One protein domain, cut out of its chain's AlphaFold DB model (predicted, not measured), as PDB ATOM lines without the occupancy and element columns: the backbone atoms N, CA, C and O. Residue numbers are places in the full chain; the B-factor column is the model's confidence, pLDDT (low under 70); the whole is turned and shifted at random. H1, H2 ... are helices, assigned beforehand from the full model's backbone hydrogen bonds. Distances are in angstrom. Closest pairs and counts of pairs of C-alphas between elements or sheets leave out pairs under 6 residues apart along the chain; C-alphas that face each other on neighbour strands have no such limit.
ATOM      1  N   LEU A 251      26.232 -19.916  -9.391       88.88
ATOM      2  CA  LEU A 251      26.088 -18.510  -9.772       88.88
ATOM      3  C   LEU A 251      26.321 -17.559  -8.591       88.88
ATOM      4  O   LEU A 251      27.066 -16.589  -8.703       88.88
ATOM      5  N   ALA A 252      25.742 -17.861  -7.430       88.25
ATOM      6  CA  ALA A 252      25.863 -17.047  -6.223       88.25
ATOM      7  C   ALA A 252      26.983 -17.541  -5.292       88.25
ATOM      8  O   ALA A 252      27.209 -18.745  -5.159       88.25
ATOM      9  N   ALA A 253      27.600 -16.624  -4.539       90.00
ATOM     10  CA  ALA A 253      28.636 -16.939  -3.545       90.00
ATOM     11  C   ALA A 253      28.203 -18.037  -2.550       90.00
ATOM     12  O   ALA A 253      28.958 -18.956  -2.250       90.00
ATOM     13  N   ARG A 254      26.942 -18.017  -2.094       92.25
ATOM     14  CA  ARG A 254      26.406 -19.053  -1.190       92.25
ATOM     15  C   ARG A 254      26.436 -20.468  -1.789       92.25
ATOM     16  O   ARG A 254      26.668 -21.419  -1.053       92.25
ATOM     17  N   GLN A 255      26.214 -20.593  -3.100       94.94
ATOM     18  CA  GLN A 255      26.207 -21.877  -3.814       94.94
ATOM     19  C   GLN A 255      27.634 -22.386  -3.978       94.94
ATOM     20  O   GLN A 255      27.906 -23.553  -3.722       94.94
ATOM     21  N   TRP A 256      28.557 -21.481  -4.318       95.50
ATOM     22  CA  TRP A 256      29.984 -21.777  -4.331       95.50
ATOM     23  C   TRP A 256      30.469 -22.297  -2.975       95.50
ATOM     24  O   TRP A 256      31.032 -23.381  -2.908       95.50
ATOM     25  N   ARG A 257      30.188 -21.578  -1.884       96.75
ATOM     26  CA  ARG A 257      30.578 -22.002  -0.529       96.75
ATOM     27  C   ARG A 257      29.994 -23.370  -0.160       96.75
ATOM     28  O   ARG A 257      30.624 -24.123   0.573       96.75
ATOM     29  N   GLY A 258      28.801 -23.693  -0.663       97.62
ATOM     30  CA  GLY A 258      28.210 -25.030  -0.580       97.62
ATOM     31  C   GLY A 258      29.041 -26.094  -1.292       97.62
ATOM     32  O   GLY A 258      29.431 -27.081  -0.674       97.62
ATOM     33  N   MET A 259      29.370 -25.853  -2.562       98.06
ATOM     34  CA  MET A 259      30.201 -26.748  -3.372       98.06
ATOM     35  C   MET A 259      31.605 -26.925  -2.786       98.06
ATOM     36  O   MET A 259      32.111 -28.038  -2.729       98.06
ATOM     37  N   PHE A 260      32.220 -25.845  -2.302       98.12
ATOM     38  CA  PHE A 260      33.528 -25.865  -1.652       98.12
ATOM     39  C   PHE A 260      33.557 -26.825  -0.455       98.12
ATOM     40  O   PHE A 260      34.468 -27.643  -0.347       98.12
ATOM     41  N   ARG A 261      32.519 -26.789   0.396       98.00
ATOM     42  CA  ARG A 261      32.362 -27.754   1.497       98.00
ATOM     43  C   ARG A 261      32.148 -29.179   0.994       98.00
ATOM     44  O   ARG A 261      32.720 -30.104   1.555       98.00
ATOM     45  N   TRP A 262      31.357 -29.363  -0.063       97.81
ATOM     46  CA  TRP A 262      31.107 -30.690  -0.638       97.81
ATOM     47  C   TRP A 262      32.379 -31.327  -1.220       97.81
ATOM     48  O   TRP A 262      32.571 -32.533  -1.116       97.81
ATOM     49  N   LEU A 263      33.289 -30.507  -1.752       97.56
ATOM     50  CA  LEU A 263      34.614 -30.924  -2.223       97.56
ATOM     51  C   LEU A 263      35.616 -31.224  -1.094       97.56
ATOM     52  O   LEU A 263      36.751 -31.593  -1.388       97.56
ATOM     53  N   GLY A 264      35.237 -31.055   0.176       97.31
ATOM     54  CA  GLY A 264      36.141 -31.246   1.313       97.31
ATOM     55  C   GLY A 264      37.108 -30.081   1.541       97.31
ATOM     56  O   GLY A 264      38.219 -30.302   2.007       97.31
ATOM     57  N   GLU A 265      36.694 -28.856   1.203       97.44
ATOM     58  CA  GLU A 265      37.421 -27.608   1.491       97.44
ATOM     59  C   GLU A 265      38.868 -27.560   0.946       97.44
ATOM     60  O   GLU A 265      39.818 -27.289   1.685       97.44
ATOM     61  N   PRO A 266      39.081 -27.805  -0.362       96.88
ATOM     62  CA  PRO A 266      40.417 -27.828  -0.959       96.88
ATOM     63  C   PRO A 266      41.162 -26.494  -0.772       96.88
ATOM     64  O   PRO A 266      40.711 -25.451  -1.246       96.88
ATOM     65  N   ALA A 267      42.344 -26.528  -0.146       96.00
ATOM     66  CA  ALA A 267      43.092 -25.332   0.266       96.00
ATOM     67  C   ALA A 267      43.331 -24.306  -0.862       96.00
ATOM     68  O   ALA A 267      43.257 -23.102  -0.627       96.00
ATOM     69  N   GLN A 268      43.546 -24.770  -2.098       95.81
ATOM     70  CA  GLN A 268      43.759 -23.917  -3.276       95.81
ATOM     71  C   GLN A 268      42.557 -23.020  -3.637       95.81
ATOM     72  O   GLN A 268      42.725 -22.028  -4.338       95.81
ATOM     73  N   PHE A 269      41.355 -23.336  -3.138       96.44
ATOM     74  CA  PHE A 269      40.121 -22.587  -3.397       96.44
ATOM     75  C   PHE A 269      39.542 -21.894  -2.147       96.44
ATOM     76  O   PHE A 269      38.404 -21.425  -2.175       96.44
ATOM     77  N   ALA A 270      40.307 -21.817  -1.050       94.31
ATOM     78  CA  ALA A 270      39.834 -21.306   0.242       94.31
ATOM     79  C   ALA A 270      39.748 -19.767   0.329       94.31
ATOM     80  O   ALA A 270      39.083 -19.225   1.212       94.31
ATOM     81  N   GLU A 271      40.426 -19.044  -0.565       95.75
ATOM     82  CA  GLU A 271      40.450 -17.580  -0.536       95.75
ATOM     83  C   GLU A 271      39.075 -16.956  -0.881       95.75
ATOM     84  O   GLU A 271      38.418 -17.396  -1.828       95.75
ATOM     85  N   PRO A 272      38.666 -15.846  -0.229       92.88
ATOM     86  CA  PRO A 272      37.379 -15.186  -0.495       92.88
ATOM     87  C   PRO A 272      37.159 -14.727  -1.945       92.88
ATOM     88  O   PRO A 272      36.018 -14.543  -2.364       92.88
ATOM     89  N   LYS A 273      38.224 -14.567  -2.743       93.75
ATOM     90  CA  LYS A 273      38.130 -14.184  -4.164       93.75
ATOM     91  C   LYS A 273      37.243 -15.130  -4.985       93.75
ATOM     92  O   LYS A 273      36.616 -14.686  -5.943       93.75
ATOM     93  N   TYR A 274      37.133 -16.400  -4.586       93.75
ATOM     94  CA  TYR A 274      36.279 -17.383  -5.257       93.75
ATOM     95  C   TYR A 274      34.781 -17.166  -5.017       93.75
ATOM     96  O   TYR A 274      33.970 -17.806  -5.681       93.75
ATOM     97  N   ASP A 275      34.368 -16.229  -4.156       90.19
ATOM     98  CA  ASP A 275      32.971 -15.777  -4.101       90.19
ATOM     99  C   ASP A 275      32.555 -15.019  -5.377       90.19
ATOM    100  O   ASP A 275      31.369 -15.004  -5.728       90.19
ATOM    101  N   ASN A 276      33.515 -14.471  -6.129       87.50
ATOM    102  CA  ASN A 276      33.278 -13.866  -7.434       87.50
ATOM    103  C   ASN A 276      33.135 -14.940  -8.529       87.50
ATOM    104  O   ASN A 276      33.993 -15.807  -8.697       87.50
ATOM    105  N   ILE A 277      32.053 -14.865  -9.308       87.12
ATOM    106  CA  ILE A 277      31.751 -15.839 -10.367       87.12
ATOM    107  C   ILE A 277      32.790 -15.853 -11.497       87.12
ATOM    108  O   ILE A 277      33.163 -16.927 -11.963       87.12
ATOM    109  N   GLY A 278      33.317 -14.691 -11.891       86.31
ATOM    110  CA  GLY A 278      34.338 -14.585 -12.932       86.31
ATOM    111  C   GLY A 278      35.646 -15.266 -12.533       86.31
ATOM    112  O   GLY A 278      36.249 -15.956 -13.350       86.31
ATOM    113  N   VAL A 279      36.036 -15.159 -11.257       90.69
ATOM    114  CA  VAL A 279      37.220 -15.851 -10.717       90.69
ATOM    115  C   VAL A 279      37.038 -17.370 -10.764       90.69
ATOM    116  O   VAL A 279      37.962 -18.087 -11.143       90.69
ATOM    117  N   ARG A 280      35.839 -17.877 -10.442       92.31
ATOM    118  CA  ARG A 280      35.541 -19.318 -10.544       92.31
ATOM    119  C   ARG A 280      35.600 -19.821 -11.983       92.31
ATOM    120  O   ARG A 280      36.164 -20.883 -12.218       92.31
ATOM    121  N   PHE A 281      35.059 -19.062 -12.936       90.38
ATOM    122  CA  PHE A 281      35.127 -19.427 -14.351       90.38
ATOM    123  C   PHE A 281      36.556 -19.419 -14.889       90.38
ATOM    124  O   PHE A 281      36.933 -20.350 -15.594       90.38
ATOM    125  N   ALA A 282      37.377 -18.441 -14.499       91.00
ATOM    126  CA  ALA A 282      38.795 -18.428 -14.857       91.00
ATOM    127  C   ALA A 282      39.556 -19.647 -14.295       91.00
ATOM    128  O   ALA A 282      40.498 -20.123 -14.917       91.00
ATOM    129  N   ALA A 283      39.116 -20.187 -13.155       94.31
ATOM    130  CA  ALA A 283      39.687 -21.375 -12.523       94.31
ATOM    131  C   ALA A 283      39.041 -22.706 -12.967       94.31
ATOM    132  O   ALA A 283      39.345 -23.753 -12.392       94.31
ATOM    133  N   ALA A 284      38.152 -22.702 -13.970       93.88
ATOM    134  CA  ALA A 284      37.387 -23.884 -14.378       93.88
ATOM    135  C   ALA A 284      38.271 -25.092 -14.737       93.88
ATOM    136  O   ALA A 284      37.926 -26.219 -14.385       93.88
ATOM    137  N   GLY A 285      39.429 -24.861 -15.368       94.69
ATOM    138  CA  GLY A 285      40.369 -25.922 -15.754       94.69
ATOM    139  C   GLY A 285      40.932 -26.731 -14.580       94.69
ATOM    140  O   GLY A 285      41.258 -27.899 -14.754       94.69
ATOM    141  N   GLU A 286      40.995 -26.147 -13.381       95.75
ATOM    142  CA  GLU A 286      41.450 -26.825 -12.159       95.75
ATOM    143  C   GLU A 286      40.277 -27.254 -11.268       95.75
ATOM    144  O   GLU A 286      40.308 -28.318 -10.649       95.75
ATOM    145  N   LEU A 287      39.221 -26.438 -11.207       96.56
ATOM    146  CA  LEU A 287      38.064 -26.677 -10.350       96.56
ATOM    147  C   LEU A 287      37.190 -27.832 -10.857       96.56
ATOM    148  O   LEU A 287      36.775 -28.690 -10.079       96.56
ATOM    149  N   TYR A 288      36.882 -27.862 -12.152       96.38
ATOM    150  CA  TYR A 288      35.909 -28.803 -12.713       96.38
ATOM    151  C   TYR A 288      36.378 -30.259 -12.718       96.38
ATOM    152  O   TYR A 288      35.548 -31.118 -12.426       96.38
ATOM    153  N   PRO A 289      37.670 -30.582 -12.912       97.12
ATOM    154  CA  PRO A 289      38.159 -31.941 -12.690       97.12
ATOM    155  C   PRO A 289      37.885 -32.479 -11.276       97.12
ATOM    156  O   PRO A 289      37.573 -33.661 -11.127       97.12
ATOM    157  N   LEU A 290      37.938 -31.635 -10.234       97.38
ATOM    158  CA  LEU A 290      37.615 -32.061  -8.863       97.38
ATOM    159  C   LEU A 290      36.124 -32.377  -8.699       97.38
ATOM    160  O   LEU A 290      35.777 -33.378  -8.073       97.38
ATOM    161  N   ILE A 291      35.255 -31.552  -9.287       97.69
ATOM    162  CA  ILE A 291      33.804 -31.788  -9.297       97.69
ATOM    163  C   ILE A 291      33.484 -33.067 -10.079       97.69
ATOM    164  O   ILE A 291      32.765 -33.929  -9.580       97.69
ATOM    165  N   GLY A 292      34.075 -33.233 -11.264       97.50
ATOM    166  CA  GLY A 292      33.917 -34.434 -12.080       97.50
ATOM    167  C   GLY A 292      34.344 -35.697 -11.334       97.50
ATOM    168  O   GLY A 292      33.610 -36.679 -11.336       97.50
ATOM    169  N   LYS A 293      35.470 -35.658 -10.608       97.50
ATOM    170  CA  LYS A 293      35.914 -36.779  -9.765       97.50
ATOM    171  C   LYS A 293      34.921 -37.098  -8.643       97.50
ATOM    172  O   LYS A 293      34.691 -38.268  -8.360       97.50
ATOM    173  N   LEU A 294      34.340 -36.081  -8.004       97.38
ATOM    174  CA  LEU A 294      33.308 -36.282  -6.984       97.38
ATOM    175  C   LEU A 294      32.068 -36.974  -7.574       97.38
ATOM    176  O   LEU A 294      31.469 -37.818  -6.915       97.38
ATOM    177  N   PHE A 295      31.674 -36.640  -8.802       98.25
ATOM    178  CA  PHE A 295      30.434 -37.148  -9.396       98.25
ATOM    179  C   PHE A 295      30.589 -38.498 -10.107       98.25
ATOM    180  O   PHE A 295      29.655 -39.291 -10.069       98.25
ATOM    181  N   ALA A 296      31.756 -38.806 -10.675       95.81
ATOM    182  CA  ALA A 296      31.964 -39.975 -11.538       95.81
ATOM    183  C   ALA A 296      31.574 -41.332 -10.912       95.81
ATOM    184  O   ALA A 296      31.138 -42.230 -11.624       95.81
ATOM    185  N   GLU A 297      31.711 -41.490  -9.592       93.75
ATOM    186  CA  GLU A 297      31.403 -42.740  -8.872       93.75
ATOM    187  C   GLU A 297      29.995 -42.757  -8.244       93.75
ATOM    188  O   GLU A 297      29.626 -43.715  -7.567       93.75
ATOM    189  N   ARG A 298      29.203 -41.693  -8.427       98.06
ATOM    190  CA  ARG A 298      27.874 -41.523  -7.819       98.06
ATOM    191  C   ARG A 298      26.793 -41.533  -8.889       98.06
ATOM    192  O   ARG A 298      27.004 -41.030  -9.989       98.06
ATOM    193  N   THR A 299      25.617 -42.057  -8.559       98.44
ATOM    194  CA  THR A 299      24.457 -41.970  -9.457       98.44
ATOM    195  C   THR A 299      23.940 -40.535  -9.545       98.44
ATOM    196  O   THR A 299      24.083 -39.758  -8.593       98.44
ATOM    197  N   MET A 300      23.289 -40.185 -10.655       97.56
ATOM    198  CA  MET A 300      22.621 -38.896 -10.845       97.56
ATOM    199  C   MET A 300      21.663 -38.593  -9.687       97.56
ATOM    200  O   MET A 300      21.665 -37.483  -9.152       97.56
ATOM    201  N   GLU A 301      20.886 -39.591  -9.258       95.88
ATOM    202  CA  GLU A 301      19.967 -39.481  -8.122       95.88
ATOM    203  C   GLU A 301      20.701 -39.124  -6.822       95.88
ATOM    204  O   GLU A 301      20.309 -38.175  -6.138       95.88
ATOM    205  N   THR A 302      21.798 -39.828  -6.513       97.62
ATOM    206  CA  THR A 302      22.605 -39.581  -5.307       97.62
ATOM    207  C   THR A 302      23.178 -38.167  -5.314       97.62
ATOM    208  O   THR A 302      23.064 -37.447  -4.323       97.62
ATOM    209  N   ILE A 303      23.742 -37.735  -6.445       98.00
ATOM    210  CA  ILE A 303      24.318 -36.392  -6.592       98.00
ATOM    211  C   ILE A 303      23.240 -35.328  -6.370       98.00
ATOM    212  O   ILE A 303      23.434 -34.400  -5.583       98.00
ATOM    213  N   VAL A 304      22.081 -35.457  -7.023       96.19
ATOM    214  CA  VAL A 304      20.983 -34.494  -6.866       96.19
ATOM    215  C   VAL A 304      20.479 -34.471  -5.420       96.19
ATOM    216  O   VAL A 304      20.264 -33.386  -4.878       96.19
ATOM    217  N   ALA A 305      20.338 -35.625  -4.765       95.44
ATOM    218  CA  ALA A 305      19.904 -35.707  -3.372       95.44
ATOM    219  C   ALA A 305      20.898 -35.035  -2.403       95.44
ATOM    220  O   ALA A 305      20.493 -34.198  -1.594       95.44
ATOM    221  N   GLU A 306      22.195 -35.337  -2.516       96.06
ATOM    222  CA  GLU A 306      23.249 -34.739  -1.683       96.06
ATOM    223  C   GLU A 306      23.361 -33.222  -1.895       96.06
ATOM    224  O   GLU A 306      23.502 -32.463  -0.930       96.06
ATOM    225  N   SER A 307      23.231 -32.757  -3.144       96.25
ATOM    226  CA  SER A 307      23.382 -31.341  -3.510       96.25
ATOM    227  C   SER A 307      22.467 -30.404  -2.710       96.25
ATOM    228  O   SER A 307      22.860 -29.283  -2.365       96.25
ATOM    229  N   ILE A 308      21.274 -30.886  -2.338       93.69
ATOM    230  CA  ILE A 308      20.287 -30.146  -1.547       93.69
ATOM    231  C   ILE A 308      20.862 -29.792  -0.172       93.69
ATOM    232  O   ILE A 308      20.728 -28.647   0.263       93.69
ATOM    233  N   GLY A 309      21.538 -30.739   0.488       94.88
ATOM    234  CA  GLY A 309      22.152 -30.536   1.803       94.88
ATOM    235  C   GLY A 309      23.291 -29.517   1.782       94.88
ATOM    236  O   GLY A 309      23.480 -28.767   2.741       94.88
ATOM    237  N   PHE A 310      24.005 -29.418   0.658       96.44
ATOM    238  CA  PHE A 310      25.074 -28.436   0.468       96.44
ATOM    239  C   PHE A 310      24.583 -27.082  -0.060       96.44
ATOM    240  O   PHE A 310      25.349 -26.117  -0.062       96.44
ATOM    241  N   GLY A 311      23.318 -26.971  -0.477       95.12
ATOM    242  CA  GLY A 311      22.786 -25.766  -1.114       95.12
ATOM    243  C   GLY A 311      23.355 -25.530  -2.518       95.12
ATOM    244  O   GLY A 311      23.452 -24.379  -2.955       95.12
ATOM    245  N   VAL A 312      23.744 -26.606  -3.207       96.50
ATOM    246  CA  VAL A 312      24.262 -26.591  -4.578       96.50
ATOM    247  C   VAL A 312      23.113 -26.900  -5.546       96.50
ATOM    248  O   VAL A 312      22.510 -27.963  -5.450       96.50
ATOM    249  N   PRO A 313      22.772 -25.995  -6.479       95.44
ATOM    250  CA  PRO A 313      21.799 -26.278  -7.528       95.44
ATOM    251  C   PRO A 313      22.348 -27.334  -8.495       95.44
ATOM    252  O   PRO A 313      23.305 -27.057  -9.222       95.44
TER     253      PRO A 313
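Overview. This is residues 251 to 313 of the 813 residues of an uncharacterized protein of Frankia alni (strain ACN14a) (UniProt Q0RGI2). H2, H3, H4 and H5 make a horseshoe, with H1 in its mouth between H2 and H5. The printed part has 63 residues, all helix in class, with five named helices in order. The whole is compact: radius of gyration of the C-alphas 11.4 A, spans 31 by 21 by 18 A.

Along the chain. Find C-alpha 253 at (28.636, -16.939, -3.545); from there H1 runs 14.3 A to residue 262. Next, residues 272 to 275 are H2 and 277 to 282 H3. H4, residues 284 to 296, runs 17.2 A; H5, residues 300 to 310, runs 15.6 A to (25.074, -28.436, 0.468).

Arrangement. H1 touches H2, closest C-alphas 253 and 275, 4.5 A. H1 touches H5, closest C-alphas 258 and 310, 4.7 A, at a steep tilt of 63 degrees. H3 and H4 are about perpendicular, 84 degrees. Every O i to N i+4 pair is within hydrogen-bond range in H1 and H3, 7 of 9 in H4, 5 of 7 in H5.

Size, cuts and confidence. The printed part has no cut or long link, and no printed residue is under 70 in pLDDT.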